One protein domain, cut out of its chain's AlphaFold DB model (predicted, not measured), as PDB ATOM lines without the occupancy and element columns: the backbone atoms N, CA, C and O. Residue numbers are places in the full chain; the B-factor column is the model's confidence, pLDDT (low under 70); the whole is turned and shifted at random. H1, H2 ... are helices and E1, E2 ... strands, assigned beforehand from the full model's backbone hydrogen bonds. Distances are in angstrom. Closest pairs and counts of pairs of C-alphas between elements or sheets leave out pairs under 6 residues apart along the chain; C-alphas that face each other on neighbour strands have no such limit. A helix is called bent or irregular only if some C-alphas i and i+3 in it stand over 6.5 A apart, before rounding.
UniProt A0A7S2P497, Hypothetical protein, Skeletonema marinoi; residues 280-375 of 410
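AT A GLANCE: This is residues 280 to 375 of the 410 residues of the protein "Hypothetical protein" of Skeletonema marinoi (UniProt A0A7S2P497). Small parts are strung in a row: the short helix H1 at one end, two small two-stranded hairpins, E1 with E2 and E3 with E4, in the middle, and helices H3 and H4 at the other end, while residues 280 to 299, a long stretch with no named element, loop from the H1 end in toward the middle and back, their C-alphas 8 to 26 A from the mean of all C-alphas. H4, the longest helix, runs across that end of the row. The printed part has 96 residues, with four named helices and four named strands in the order H1 E1 E2 H2 E3 E4 H3 H4; both sheets are antiparallel and the class is mixed. It is compact, with a radius of gyration of the C-alphas of 14.2 A and spans of 44 by 29 by 19 A.

IN THESE COORDINATES: After residues 280 to 299, H1 holds residues 300 to 304, beginning at C-alpha 300 (175.481, 192.860, 128.092). E1 is 309 to 311, E2 318 to 320, and H2 321 to 326, 8.9 A long. E3 is 332 to 334, E4 339 to 341, and H3 343 to 350, 10.5 A long. H4, 358 to 375, is 24.5 A long and ends at C-alpha 375 (151.931, 218.251, 109.471).

HOW THE PARTS SIT: In the hairpin E1 and E2, N 310 and O 319 are within hydrogen-bond range at 2.9 A. In the hairpin E3 and E4, N 334 and O 339 are at 2.9 A. The closest C-alphas of E1 and E4, Arg 311 and Ser 340, are 6.7 A apart. H4, with residues 360 to 368 alone, touches H3 at a steep tilt of 66 degrees, opposite ways; the closest C-alphas, Gly 343 and Ala 364, are 5.4 A apart. H4 has a kink of 40 degrees near residue 365 and is only just irregular, C-alphas 363 and 366 being 6.8 A apart. H1 and H4 are apart. Every O i to N i+4 pair is within hydrogen-bond range in H1, H2 and H3, and 12 of 14 in H4.

THE WHOLE: The C-alphas farthest apart, Cys 281 and Asn 356, are 44.9 A apart. The printed part has no cut, and no link between named elements is long. Confidence is under 70 at residue 288 and residues 351 to 355.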
ATOM      1  N   THR A 280     184.402 197.548 128.444       94.00
ATOM      2  CA  THR A 280     183.776 196.454 127.704       94.00
ATOM      3  C   THR A 280     184.382 196.319 126.315       94.00
ATOM      4  O   THR A 280     184.632 197.305 125.617       94.00
ATOM      5  N   CYS A 281     184.616 195.077 125.897       95.25
ATOM      6  CA  CYS A 281     185.016 194.769 124.535       95.25
ATOM      7  C   CYS A 281     183.818 194.916 123.580       95.25
ATOM      8  O   CYS A 281     182.661 194.889 124.010       95.25
ATOM      9  N   LEU A 282     184.093 195.057 122.280       90.50
ATOM     10  CA  LEU A 282     183.059 195.229 121.254       90.50
ATOM     11  C   LEU A 282     182.083 194.049 121.175       90.50
ATOM     12  O   LEU A 282     180.898 194.271 120.957       90.50
ATOM     13  N   ASP A 283     182.554 192.823 121.409       90.06
ATOM     14  CA  ASP A 283     181.707 191.622 121.398       90.06
ATOM     15  C   ASP A 283     180.729 191.590 122.589       90.06
ATOM     16  O   ASP A 283     179.679 190.952 122.530       90.06
ATOM     17  N   CYS A 284     181.063 192.307 123.664       93.06
ATOM     18  CA  CYS A 284     180.256 192.448 124.874       93.06
ATOM     19  C   CYS A 284     179.373 193.697 124.884       93.06
ATOM     20  O   CYS A 284     178.632 193.925 125.845       93.06
ATOM     21  N   ILE A 285     179.444 194.508 123.831       88.44
ATOM     22  CA  ILE A 285     178.476 195.560 123.573       88.44
ATOM     23  C   ILE A 285     177.415 194.916 122.690       88.44
ATOM     24  O   ILE A 285     177.687 194.620 121.522       88.44
ATOM     25  N   PRO A 286     176.201 194.676 123.204       76.00
ATOM     26  CA  PRO A 286     175.137 194.220 122.340       76.00
ATOM     27  C   PRO A 286     174.974 195.273 121.240       76.00
ATOM     28  O   PRO A 286     175.000 196.471 121.518       76.00
ATOM     29  N   GLY A 287     174.768 194.857 119.986       73.00
ATOM     30  CA  GLY A 287     174.505 195.778 118.862       73.00
ATOM     31  C   GLY A 287     173.282 196.695 119.061       73.00
ATOM     32  O   GLY A 287     172.942 197.496 118.195       73.00
ATOM     33  N   VAL A 288     172.632 196.576 120.215       67.25
ATOM     34  CA  VAL A 288     171.609 197.433 120.784       67.25
ATOM     35  C   VAL A 288     172.222 198.785 121.160       67.25
ATOM     36  O   VAL A 288     172.735 198.996 122.259       67.25
ATOM     37  N   ARG A 289     172.154 199.733 120.227       77.12
ATOM     38  CA  ARG A 289     172.368 201.152 120.523       77.12
ATOM     39  C   ARG A 289     171.056 201.751 121.012       77.12
ATOM     40  O   ARG A 289     169.989 201.328 120.577       77.12
ATOM     41  N   CYS A 290     171.130 202.750 121.889       81.69
ATOM     42  CA  CYS A 290     169.945 203.541 122.207       81.69
ATOM     43  C   CYS A 290     169.424 204.181 120.912       81.69
ATOM     44  O   CYS A 290     170.181 204.878 120.231       81.69
ATOM     45  N   HIS A 291     168.152 203.948 120.583       79.69
ATOM     46  CA  HIS A 291     167.539 204.391 119.326       79.69
ATOM     47  C   HIS A 291     167.689 205.903 119.080       79.69
ATOM     48  O   HIS A 291     167.902 206.342 117.954       79.69
ATOM     49  N   ASN A 292     167.699 206.699 120.152       79.25
ATOM     50  CA  ASN A 292     167.860 208.156 120.087       79.25
ATOM     51  C   ASN A 292     169.288 208.619 119.780       79.25
ATOM     52  O   ASN A 292     169.573 209.813 119.830       79.25
ATOM     53  N   ASN A 293     170.199 207.683 119.510       79.69
ATOM     54  CA  ASN A 293     171.583 207.950 119.154       79.69
ATOM     55  C   ASN A 293     172.297 208.864 120.167       79.69
ATOM     56  O   ASN A 293     173.145 209.677 119.803       79.69
ATOM     57  N   CYS A 294     171.982 208.723 121.461       85.94
ATOM     58  CA  CYS A 294     172.564 209.544 122.528       85.94
ATOM     59  C   CYS A 294     174.060 209.269 122.779       85.94
ATOM     60  O   CYS A 294     174.627 209.777 123.742       85.94
ATOM     61  N   GLY A 295     174.695 208.434 121.950       86.56
ATOM     62  CA  GLY A 295     176.113 208.077 122.026       86.56
ATOM     63  C   GLY A 295     176.488 207.168 123.196       86.56
ATOM     64  O   GLY A 295     177.609 206.671 123.234       86.56
ATOM     65  N   LYS A 296     175.566 206.925 124.132       89.00
ATOM     66  CA  LYS A 296     175.776 206.015 125.255       89.00
ATOM     67  C   LYS A 296     175.843 204.561 124.778       89.00
ATOM     68  O   LYS A 296     175.211 204.173 123.792       89.00
ATOM     69  N   ILE A 297     176.637 203.774 125.492       88.19
ATOM     70  CA  ILE A 297     176.967 202.377 125.197       88.19
ATOM     71  C   ILE A 297     176.799 201.587 126.486       88.19
ATOM     72  O   ILE A 297     177.116 202.092 127.555       88.19
ATOM     73  N   TRP A 298     176.336 200.347 126.403       88.50
ATOM     74  CA  TRP A 298     176.147 199.503 127.575       88.50
ATOM     75  C   TRP A 298     176.701 198.114 127.320       88.50
ATOM     76  O   TRP A 298     176.690 197.646 126.185       88.50
ATOM     77  N   CYS A 299     177.200 197.469 128.367       91.38
ATOM     78  CA  CYS A 299     177.607 196.073 128.298       91.38
ATOM     79  C   CYS A 299     176.394 195.140 128.450       91.38
ATOM     80  O   CYS A 299     175.354 195.548 128.973       91.38
ATOM     81  N   ILE A 300     176.536 193.886 128.009       89.62
ATOM     82  CA  ILE A 300     175.481 192.860 128.092       89.62
ATOM     83  C   ILE A 300     174.887 192.726 129.512       89.62
ATOM     84  O   ILE A 300     173.668 192.840 129.607       89.62
ATOM     85  N   PRO A 301     175.672 192.594 130.607       90.44
ATOM     86  CA  PRO A 301     175.128 192.484 131.960       90.44
ATOM     87  C   PRO A 301     174.193 193.638 132.320       90.44
ATOM     88  O   PRO A 301     173.064 193.409 132.730       90.44
ATOM     89  N   CYS A 302     174.594 194.885 132.044       89.38
ATOM     90  CA  CYS A 302     173.740 196.042 132.319       89.38
ATOM     91  C   CYS A 302     172.455 196.063 131.475       89.38
ATOM     92  O   CYS A 302     171.475 196.682 131.879       89.38
ATOM     93  N   VAL A 303     172.449 195.433 130.295       86.31
ATOM     94  CA  VAL A 303     171.232 195.269 129.485       86.31
ATOM     95  C   VAL A 303     170.338 194.170 130.056       86.31
ATOM     96  O   VAL A 303     169.119 194.328 130.059       86.31
ATOM     97  N   GLU A 304     170.924 193.064 130.513       86.75
ATOM     98  CA  GLU A 304     170.209 191.900 131.049       86.75
ATOM     99  C   GLU A 304     169.623 192.147 132.439       86.75
ATOM    100  O   GLU A 304     168.526 191.665 132.720       86.75
ATOM    101  N   ASP A 305     170.278 192.974 133.255       87.06
ATOM    102  CA  ASP A 305     169.780 193.399 134.567       87.06
ATOM    103  C   ASP A 305     168.480 194.228 134.470       87.06
ATOM    104  O   ASP A 305     167.863 194.538 135.485       87.06
ATOM    105  N   GLY A 306     168.029 194.585 133.258       76.00
ATOM    106  CA  GLY A 306     166.704 195.157 132.985       76.00
ATOM    107  C   GLY A 306     166.522 196.620 133.399       76.00
ATOM    108  O   GLY A 306     165.627 197.289 132.890       76.00
ATOM    109  N   ASP A 307     167.400 197.145 134.248       78.12
ATOM    110  CA  ASP A 307     167.267 198.492 134.803       78.12
ATOM    111  C   ASP A 307     167.841 199.590 133.899       78.12
ATOM    112  O   ASP A 307     167.500 200.760 134.059       78.12
ATOM    113  N   ALA A 308     168.705 199.259 132.933       80.25
ATOM    114  CA  ALA A 308     169.341 200.275 132.088       80.25
ATOM    115  C   ALA A 308     168.553 200.597 130.805       80.25
ATOM    116  O   ALA A 308     168.761 201.664 130.212       80.25
ATOM    117  N   PHE A 309     167.644 199.711 130.374       84.31
ATOM    118  CA  PHE A 309     166.907 199.861 129.118       84.31
ATOM    119  C   PHE A 309     165.461 199.418 129.189       84.31
ATOM    120  O   PHE A 309     165.088 198.480 129.881       84.31
ATOM    121  N   SER A 310     164.668 200.020 128.315       86.94
ATOM    122  CA  SER A 310     163.352 199.521 127.962       86.94
ATOM    123  C   SER A 310     163.335 199.166 126.475       86.94
ATOM    124  O   SER A 310     163.737 199.971 125.629       86.94
ATOM    125  N   ARG A 311     162.891 197.947 126.149       89.62
ATOM    126  CA  ARG A 311     162.678 197.508 124.764       89.62
ATOM    127  C   ARG A 311     161.228 197.706 124.368       89.62
ATOM    128  O   ARG A 311     160.322 197.450 125.152       89.62
ATOM    129  N   CYS A 312     161.020 198.171 123.146       91.19
ATOM    130  CA  CYS A 312     159.693 198.245 122.566       91.19
ATOM    131  C   CYS A 312     159.242 196.842 122.149       91.19
ATOM    132  O   CYS A 312     159.840 196.259 121.249       91.19
ATOM    133  N   ASP A 313     158.144 196.339 122.704       91.44
ATOM    134  CA  ASP A 313     157.592 195.013 122.400       91.44
ATOM    135  C   ASP A 313     157.172 194.864 120.926       91.44
ATOM    136  O   ASP A 313     157.016 193.755 120.424       91.44
ATOM    137  N   SER A 314     156.985 195.980 120.210       91.50
ATOM    138  CA  SER A 314     156.555 195.979 118.807       91.50
ATOM    139  C   SER A 314     157.712 196.050 117.813       91.50
ATOM    140  O   SER A 314     157.755 195.246 116.885       91.50
ATOM    141  N   CYS A 315     158.639 197.000 117.974       91.81
ATOM    142  CA  CYS A 315     159.757 197.171 117.038       91.81
ATOM    143  C   CYS A 315     161.078 196.573 117.534       91.81
ATOM    144  O   CYS A 315     162.048 196.577 116.786       91.81
ATOM    145  N   ASN A 316     161.129 196.068 118.771       88.38
ATOM    146  CA  ASN A 316     162.322 195.536 119.440       88.38
ATOM    147  C   ASN A 316     163.488 196.543 119.583       88.38
ATOM    148  O   ASN A 316     164.584 196.173 119.999       88.38
ATOM    149  N   GLU A 317     163.253 197.822 119.280       87.44
ATOM    150  CA  GLU A 317     164.205 198.907 119.523       87.44
ATOM    151  C   GLU A 317     164.363 199.141 121.028       87.44
ATOM    152  O   GLU A 317     163.383 199.093 121.782       87.44
ATOM    153  N   ALA A 318     165.591 199.421 121.467       85.62
ATOM    154  CA  ALA A 318     165.894 199.688 122.866       85.62
ATOM    155  C   ALA A 318     166.201 201.164 123.107       85.62
ATOM    156  O   ALA A 318     166.888 201.829 122.329       85.62
ATOM    157  N   TYR A 319     165.729 201.654 124.244       87.12
ATOM    158  CA  TYR A 319     165.942 203.015 124.709       87.12
ATOM    159  C   TYR A 319     166.528 202.942 126.106       87.12
ATOM    160  O   TYR A 319     166.072 202.144 126.925       87.12
ATOM    161  N   CYS A 320     167.548 203.749 126.380       86.81
ATOM    162  CA  CYS A 320     168.058 203.836 127.738       86.81
ATOM    163  C   CYS A 320     167.127 204.649 128.626       86.81
ATOM    164  O   CYS A 320     166.422 205.531 128.135       86.81
ATOM    165  N   VAL A 321     167.166 204.403 129.935       83.38
ATOM    166  CA  VAL A 321     166.272 205.060 130.904       83.38
ATOM    167  C   VAL A 321     166.323 206.591 130.832       83.38
ATOM    168  O   VAL A 321     165.282 207.247 130.871       83.38
ATOM    169  N   ASP A 322     167.502 207.185 130.639       82.19
ATOM    170  CA  ASP A 322     167.627 208.646 130.529       82.19
ATOM    171  C   ASP A 322     166.927 209.203 129.282       82.19
ATOM    172  O   ASP A 322     166.250 210.237 129.333       82.19
ATOM    173  N   CYS A 323     167.053 208.495 128.157       82.19
ATOM    174  CA  CYS A 323     166.307 208.806 126.944       82.19
ATOM    175  C   CYS A 323     164.815 208.521 127.131       82.19
ATOM    176  O   CYS A 323     163.994 209.254 126.589       82.19
ATOM    177  N   CYS A 324     164.450 207.526 127.946       76.50
ATOM    178  CA  CYS A 324     163.053 207.217 128.220       76.50
ATOM    179  C   CYS A 324     162.315 208.349 128.960       76.50
ATOM    180  O   CYS A 324     161.107 208.534 128.800       76.50
ATOM    181  N   ASN A 325     163.041 209.118 129.773       75.44
ATOM    182  CA  ASN A 325     162.460 210.196 130.569       75.44
ATOM    183  C   ASN A 325     162.347 211.523 129.812       75.44
ATOM    184  O   ASN A 325     161.477 212.334 130.128       75.44
ATOM    185  N   SER A 326     163.221 211.752 128.832       73.06
ATOM    186  CA  SER A 326     163.328 213.028 128.116       73.06
ATOM    187  C   SER A 326     162.720 213.004 126.714       73.06
ATOM    188  O   SER A 326     162.328 214.058 126.218       73.06
ATOM    189  N   ASP A 327     162.606 211.831 126.091       74.25
ATOM    190  CA  ASP A 327     162.088 211.694 124.735       74.25
ATOM    191  C   ASP A 327     160.605 211.300 124.728       74.25
ATOM    192  O   ASP A 327     160.155 210.419 125.462       74.25
ATOM    193  N   ILE A 328     159.825 211.929 123.857       80.19
ATOM    194  CA  ILE A 328     158.432 211.555 123.624       80.19
ATOM    195  C   ILE A 328     158.298 210.192 122.922       80.19
ATOM    196  O   ILE A 328     157.281 209.516 123.075       80.19
ATOM    197  N   HIS A 329     159.332 209.757 122.202       79.75
ATOM    198  CA  HIS A 329     159.431 208.462 121.536       79.75
ATOM    199  C   HIS A 329     159.960 207.354 122.444       79.75
ATOM    200  O   HIS A 329     159.959 206.194 122.035       79.75
ATOM    201  N   ALA A 330     160.344 207.681 123.676       82.94
ATOM    202  CA  ALA A 330     160.716 206.739 124.717       82.94
ATOM    203  C   ALA A 330     159.812 205.506 124.807       82.94
ATOM    204  O   ALA A 330     158.585 205.594 124.685       82.94
ATOM    205  N   VAL A 331     160.411 204.361 125.132       88.12
ATOM    206  CA  VAL A 331     159.650 203.197 125.580       88.12
ATOM    207  C   VAL A 331     159.158 203.453 126.995       88.12
ATOM    208  O   VAL A 331     159.940 203.719 127.903       88.12
ATOM    209  N   LYS A 332     157.843 203.357 127.180       89.31
ATOM    210  CA  LYS A 332     157.205 203.437 128.496       89.31
ATOM    211  C   LYS A 332     156.455 202.145 128.755       89.31
ATOM    212  O   LYS A 332     155.826 201.636 127.827       89.31
ATOM    213  N   PHE A 333     156.503 201.636 129.979       91.19
ATOM    214  CA  PHE A 333     155.658 200.526 130.409       91.19
ATOM    215  C   PHE A 333     154.261 201.051 130.751       91.19
ATOM    216  O   PHE A 333     154.108 202.150 131.285       91.19
ATOM    217  N   CYS A 334     153.223 200.296 130.404       92.00
ATOM    218  CA  CYS A 334     151.856 200.611 130.786       92.00
ATOM    219  C   CYS A 334     151.306 199.520 131.697       92.00
ATOM    220  O   CYS A 334     150.995 198.441 131.211       92.00
ATOM    221  N   ASP A 335     151.088 199.845 132.973       89.69
ATOM    222  CA  ASP A 335     150.601 198.888 133.981       89.69
ATOM    223  C   ASP A 335     149.247 198.257 133.629       89.69
ATOM    224  O   ASP A 335     148.942 197.151 134.051       89.69
ATOM    225  N   VAL A 336     148.415 198.953 132.847       89.31
ATOM    226  CA  VAL A 336     147.083 198.461 132.449       89.31
ATOM    227  C   VAL A 336     147.175 197.422 131.334       89.31
ATOM    228  O   VAL A 336     146.382 196.486 131.294       89.31
ATOM    229  N   CYS A 337     148.102 197.615 130.396       89.06
ATOM    230  CA  CYS A 337     148.272 196.730 129.245       89.06
ATOM    231  C   CYS A 337     149.434 195.751 129.424       89.06
ATOM    232  O   CYS A 337     149.675 194.975 128.507       89.06
ATOM    233  N   GLU A 338     150.175 195.853 130.530       91.38
ATOM    234  CA  GLU A 338     151.394 195.099 130.844       91.38
ATOM    235  C   GLU A 338     152.383 195.027 129.666       91.38
ATOM    236  O   GLU A 338     153.011 194.005 129.412       91.38
ATOM    237  N   THR A 339     152.502 196.127 128.914       90.75
ATOM    238  CA  THR A 339     153.304 196.211 127.680       90.75
ATOM    239  C   THR A 339     154.158 197.472 127.630       90.75
ATOM    240  O   THR A 339     153.764 198.555 128.091       90.75
ATOM    241  N   SER A 340     155.324 197.331 127.008       92.25
ATOM    242  CA  SER A 340     156.337 198.359 126.798       92.25
ATOM    243  C   SER A 340     156.380 198.756 125.329       92.25
ATOM    244  O   SER A 340     156.875 198.028 124.481       92.25
ATOM    245  N   PHE A 341     155.900 199.953 124.997       92.00
ATOM    246  CA  PHE A 341     155.958 200.471 123.625       92.00
ATOM    247  C   PHE A 341     156.641 201.828 123.577       92.00
ATOM    248  O   PHE A 341     156.378 202.681 124.432       92.00
ATOM    249  N   CYS A 342     157.461 202.030 122.540       92.94
ATOM    250  CA  CYS A 342     157.955 203.347 122.156       92.94
ATOM    251  C   CYS A 342     156.786 204.232 121.715       92.94
ATOM    252  O   CYS A 342     155.752 203.723 121.264       92.94
ATOM    253  N   GLY A 343     156.939 205.552 121.828       88.81
ATOM    254  CA  GLY A 343     155.873 206.502 121.504       88.81
ATOM    255  C   GLY A 343     155.282 206.282 120.103       88.81
ATOM    256  O   GLY A 343     154.062 206.235 119.951       88.81
ATOM    257  N   GLN A 344     156.128 206.007 119.103       90.38
ATOM    258  CA  GLN A 344     155.685 205.759 117.726       90.38
ATOM    259  C   GLN A 344     154.875 204.463 117.573       90.38
ATOM    260  O   GLN A 344     153.804 204.452 116.962       90.38
ATOM    261  N   CYS A 345     155.368 203.355 118.133       92.06
ATOM    262  CA  CYS A 345     154.653 202.078 118.080       92.06
ATOM    263  C   CYS A 345     153.341 202.156 118.855       92.06
ATOM    264  O   CYS A 345     152.332 201.606 118.424       92.06
ATOM    265  N   ARG A 346     153.328 202.899 119.962       90.69
ATOM    266  CA  ARG A 346     152.137 203.114 120.772       90.69
ATOM    267  C   ARG A 346     151.052 203.860 119.991       90.69
ATOM    268  O   ARG A 346     149.911 203.412 120.013       90.69
ATOM    269  N   VAL A 347     151.396 204.914 119.241       88.44
ATOM    270  CA  VAL A 347     150.458 205.578 118.309       88.44
ATOM    271  C   VAL A 347     149.904 204.570 117.298       88.44
ATOM    272  O   VAL A 347     148.690 204.443 117.150       88.44
ATOM    273  N   ASN A 348     150.776 203.784 116.664       87.38
ATOM    274  CA  ASN A 348     150.369 202.807 115.654       87.38
ATOM    275  C   ASN A 348     149.432 201.713 116.198       87.38
ATOM    276  O   ASN A 348     148.491 201.328 115.504       87.38
ATOM    277  N   ILE A 349     149.677 201.219 117.415       83.75
ATOM    278  CA  ILE A 349     148.904 200.133 118.040       83.75
ATOM    279  C   ILE A 349     147.574 200.645 118.600       83.75
ATOM    280  O   ILE A 349     146.533 200.032 118.344       83.75
ATOM    281  N   ILE A 350     147.578 201.781 119.316       77.50
ATOM    282  CA  ILE A 350     146.352 202.409 119.847       77.50
ATOM    283  C   ILE A 350     145.369 202.690 118.709       77.50
ATOM    284  O   ILE A 350     144.171 202.453 118.855       77.50
ATOM    285  N   CYS A 351     145.868 203.173 117.570       62.25
ATOM    286  CA  CYS A 351     145.029 203.515 116.429       62.25
ATOM    287  C   CYS A 351     144.444 202.300 115.695       62.25
ATOM    288  O   CYS A 351     143.539 202.494 114.883       62.25
ATOM    289  N   LYS A 352     144.941 201.076 115.927       69.69
ATOM    290  CA  LYS A 352     144.583 199.912 115.102       69.69
ATOM    291  C   LYS A 352     143.896 198.775 115.851       69.69
ATOM    292  O   LYS A 352     142.973 198.195 115.291       69.69
ATOM    293  N   GLU A 353     144.324 198.435 117.067       68.69
ATOM    294  CA  GLU A 353     143.997 197.104 117.611       68.69
ATOM    295  C   GLU A 353     143.594 197.077 119.102       68.69
ATOM    296  O   GLU A 353     142.770 196.247 119.477       68.69
ATOM    297  N   TRP A 354     144.097 197.979 119.960       61.50
ATOM    298  CA  TRP A 354     143.980 197.840 121.432       61.50
ATOM    299  C   TRP A 354     143.293 199.038 122.105       61.50
ATOM    300  O   TRP A 354     143.880 199.745 122.922       61.50
ATOM    301  N   GLY A 355     142.037 199.286 121.732       63.34
ATOM    302  CA  GLY A 355     141.240 200.442 122.154       63.34
ATOM    303  C   GLY A 355     141.350 200.888 123.629       63.34
ATOM    304  O   GLY A 355     141.448 200.097 124.560       63.34
ATOM    305  N   ASN A 356     141.245 202.208 123.812       74.44
ATOM    306  CA  ASN A 356     140.881 202.956 125.028       74.44
ATOM    307  C   ASN A 356     141.697 202.776 126.321       74.44
ATOM    308  O   ASN A 356     141.230 203.212 127.375       74.44
ATOM    309  N   CYS A 357     142.923 202.248 126.293       88.31
ATOM    310  CA  CYS A 357     143.782 202.388 127.472       88.31
ATOM    311  C   CYS A 357     144.175 203.864 127.679       88.31
ATOM    312  O   CYS A 357     144.990 204.417 126.936       88.31
ATOM    313  N   ALA A 358     143.599 204.504 128.703       88.75
ATOM    314  CA  ALA A 358     143.831 205.916 129.009       88.75
ATOM    315  C   ALA A 358     145.320 206.227 129.248       88.75
ATOM    316  O   ALA A 358     145.820 207.235 128.751       88.75
ATOM    317  N   SER A 359     146.048 205.336 129.929       88.06
ATOM    318  CA  SER A 359     147.489 205.486 130.166       88.06
ATOM    319  C   SER A 359     148.296 205.404 128.866       88.06
ATOM    320  O   SER A 359     149.180 206.224 128.631       88.06
ATOM    321  N   CYS A 360     147.953 204.475 127.963       89.06
ATOM    322  CA  CYS A 360     148.580 204.403 126.643       89.06
ATOM    323  C   CYS A 360     148.359 205.702 125.849       89.06
ATOM    324  O   CYS A 360     149.298 206.202 125.230       89.06
ATOM    325  N   TYR A 361     147.153 206.275 125.906       88.88
ATOM    326  CA  TYR A 361     146.850 207.557 125.265       88.88
ATOM    327  C   TYR A 361     147.670 208.712 125.838       88.88
ATOM    328  O   TYR A 361     148.194 209.513 125.070       88.88
ATOM    329  N   GLN A 362     147.827 208.787 127.163       90.31
ATOM    330  CA  GLN A 362     148.652 209.820 127.796       90.31
ATOM    331  C   GLN A 362     150.106 209.768 127.317       90.31
ATOM    332  O   GLN A 362     150.703 210.813 127.068       90.31
ATOM    333  N   PHE A 363     150.666 208.571 127.132       88.94
ATOM    334  CA  PHE A 363     152.025 208.414 126.607       88.94
ATOM    335  C   PHE A 363     152.142 208.707 125.108       88.94
ATOM    336  O   PHE A 363     153.178 209.200 124.677       88.94
ATOM    337  N   ALA A 364     151.104 208.426 124.318       89.56
ATOM    338  CA  ALA A 364     151.091 208.698 122.879       89.56
ATOM    339  C   ALA A 364     150.797 210.171 122.541       89.56
ATOM    340  O   ALA A 364     151.186 210.649 121.478       89.56
ATOM    341  N   PHE A 365     150.114 210.898 123.430       90.31
ATOM    342  CA  PHE A 365     149.649 212.262 123.173       90.31
ATOM    343  C   PHE A 365     150.766 213.247 122.784       90.31
ATOM    344  O   PHE A 365     150.561 213.972 121.811       90.31
ATOM    345  N   PRO A 366     151.946 213.272 123.443       90.56
ATOM    346  CA  PRO A 366     153.040 214.150 123.027       90.56
ATOM    347  C   PRO A 366     153.505 213.889 121.589       90.56
ATOM    348  O   PRO A 366     153.656 214.840 120.829       90.56
ATOM    349  N   VAL A 367     153.627 212.617 121.184       90.12
ATOM    350  CA  VAL A 367     154.007 212.225 119.810       90.12
ATOM    351  C   VAL A 367     152.960 212.678 118.801       90.12
ATOM    352  O   VAL A 367     153.295 213.274 117.786       90.12
ATOM    353  N   ILE A 368     151.677 212.469 119.110       89.81
ATOM    354  CA  ILE A 368     150.571 212.925 118.257       89.81
ATOM    355  C   ILE A 368     150.566 214.457 118.138       89.81
ATOM    356  O   ILE A 368     150.247 214.992 117.075       89.81
ATOM    357  N   SER A 369     150.896 215.171 119.218       92.62
ATOM    358  CA  SER A 369     150.964 216.634 119.224       92.62
ATOM    359  C   SER A 369     152.098 217.150 118.339       92.62
ATOM    360  O   SER A 369     151.854 218.041 117.528       92.62
ATOM    361  N   GLU A 370     153.298 216.573 118.437       91.69
ATOM    362  CA  GLU A 370     154.423 216.937 117.567       91.69
ATOM    363  C   GLU A 370     154.129 216.598 116.099       91.69
ATOM    364  O   GLU A 370     154.298 217.444 115.221       91.69
ATOM    365  N   ASP A 371     153.599 215.402 115.820       90.00
ATOM    366  CA  ASP A 371     153.214 215.009 114.462       90.00
ATOM    367  C   ASP A 371     152.177 215.969 113.867       90.00
ATOM    368  O   ASP A 371     152.261 216.328 112.689       90.00
ATOM    369  N   LYS A 372     151.226 216.446 114.677       94.25
ATOM    370  CA  LYS A 372     150.250 217.457 114.258       94.25
ATOM    371  C   LYS A 372     150.920 218.787 113.911       94.25
ATOM    372  O   LYS A 372     150.574 219.372 112.886       94.25
ATOM    373  N   GLU A 373     151.847 219.274 114.733       95.94
ATOM    374  CA  GLU A 373     152.579 220.523 114.472       95.94
ATOM    375  C   GLU A 373     153.458 220.419 113.217       95.94
ATOM    376  O   GLU A 373     153.476 221.335 112.388       95.94
ATOM    377  N   ARG A 374     154.109 219.266 113.020       94.38
ATOM    378  CA  ARG A 374     154.894 218.962 111.820       94.38
ATOM    379  C   ARG A 374     154.024 218.965 110.566       94.38
ATOM    380  O   ARG A 374     154.354 219.649 109.599       94.38
ATOM    381  N   VAL A 375     152.887 218.268 110.591       95.12
ATOM    382  CA  VAL A 375     151.931 218.251 109.471       95.12
ATOM    383  C   VAL A 375     151.352 219.644 109.215       95.12
ATOM    384  O   VAL A 375     151.179 220.036 108.065       95.12
TER     385      VAL A 375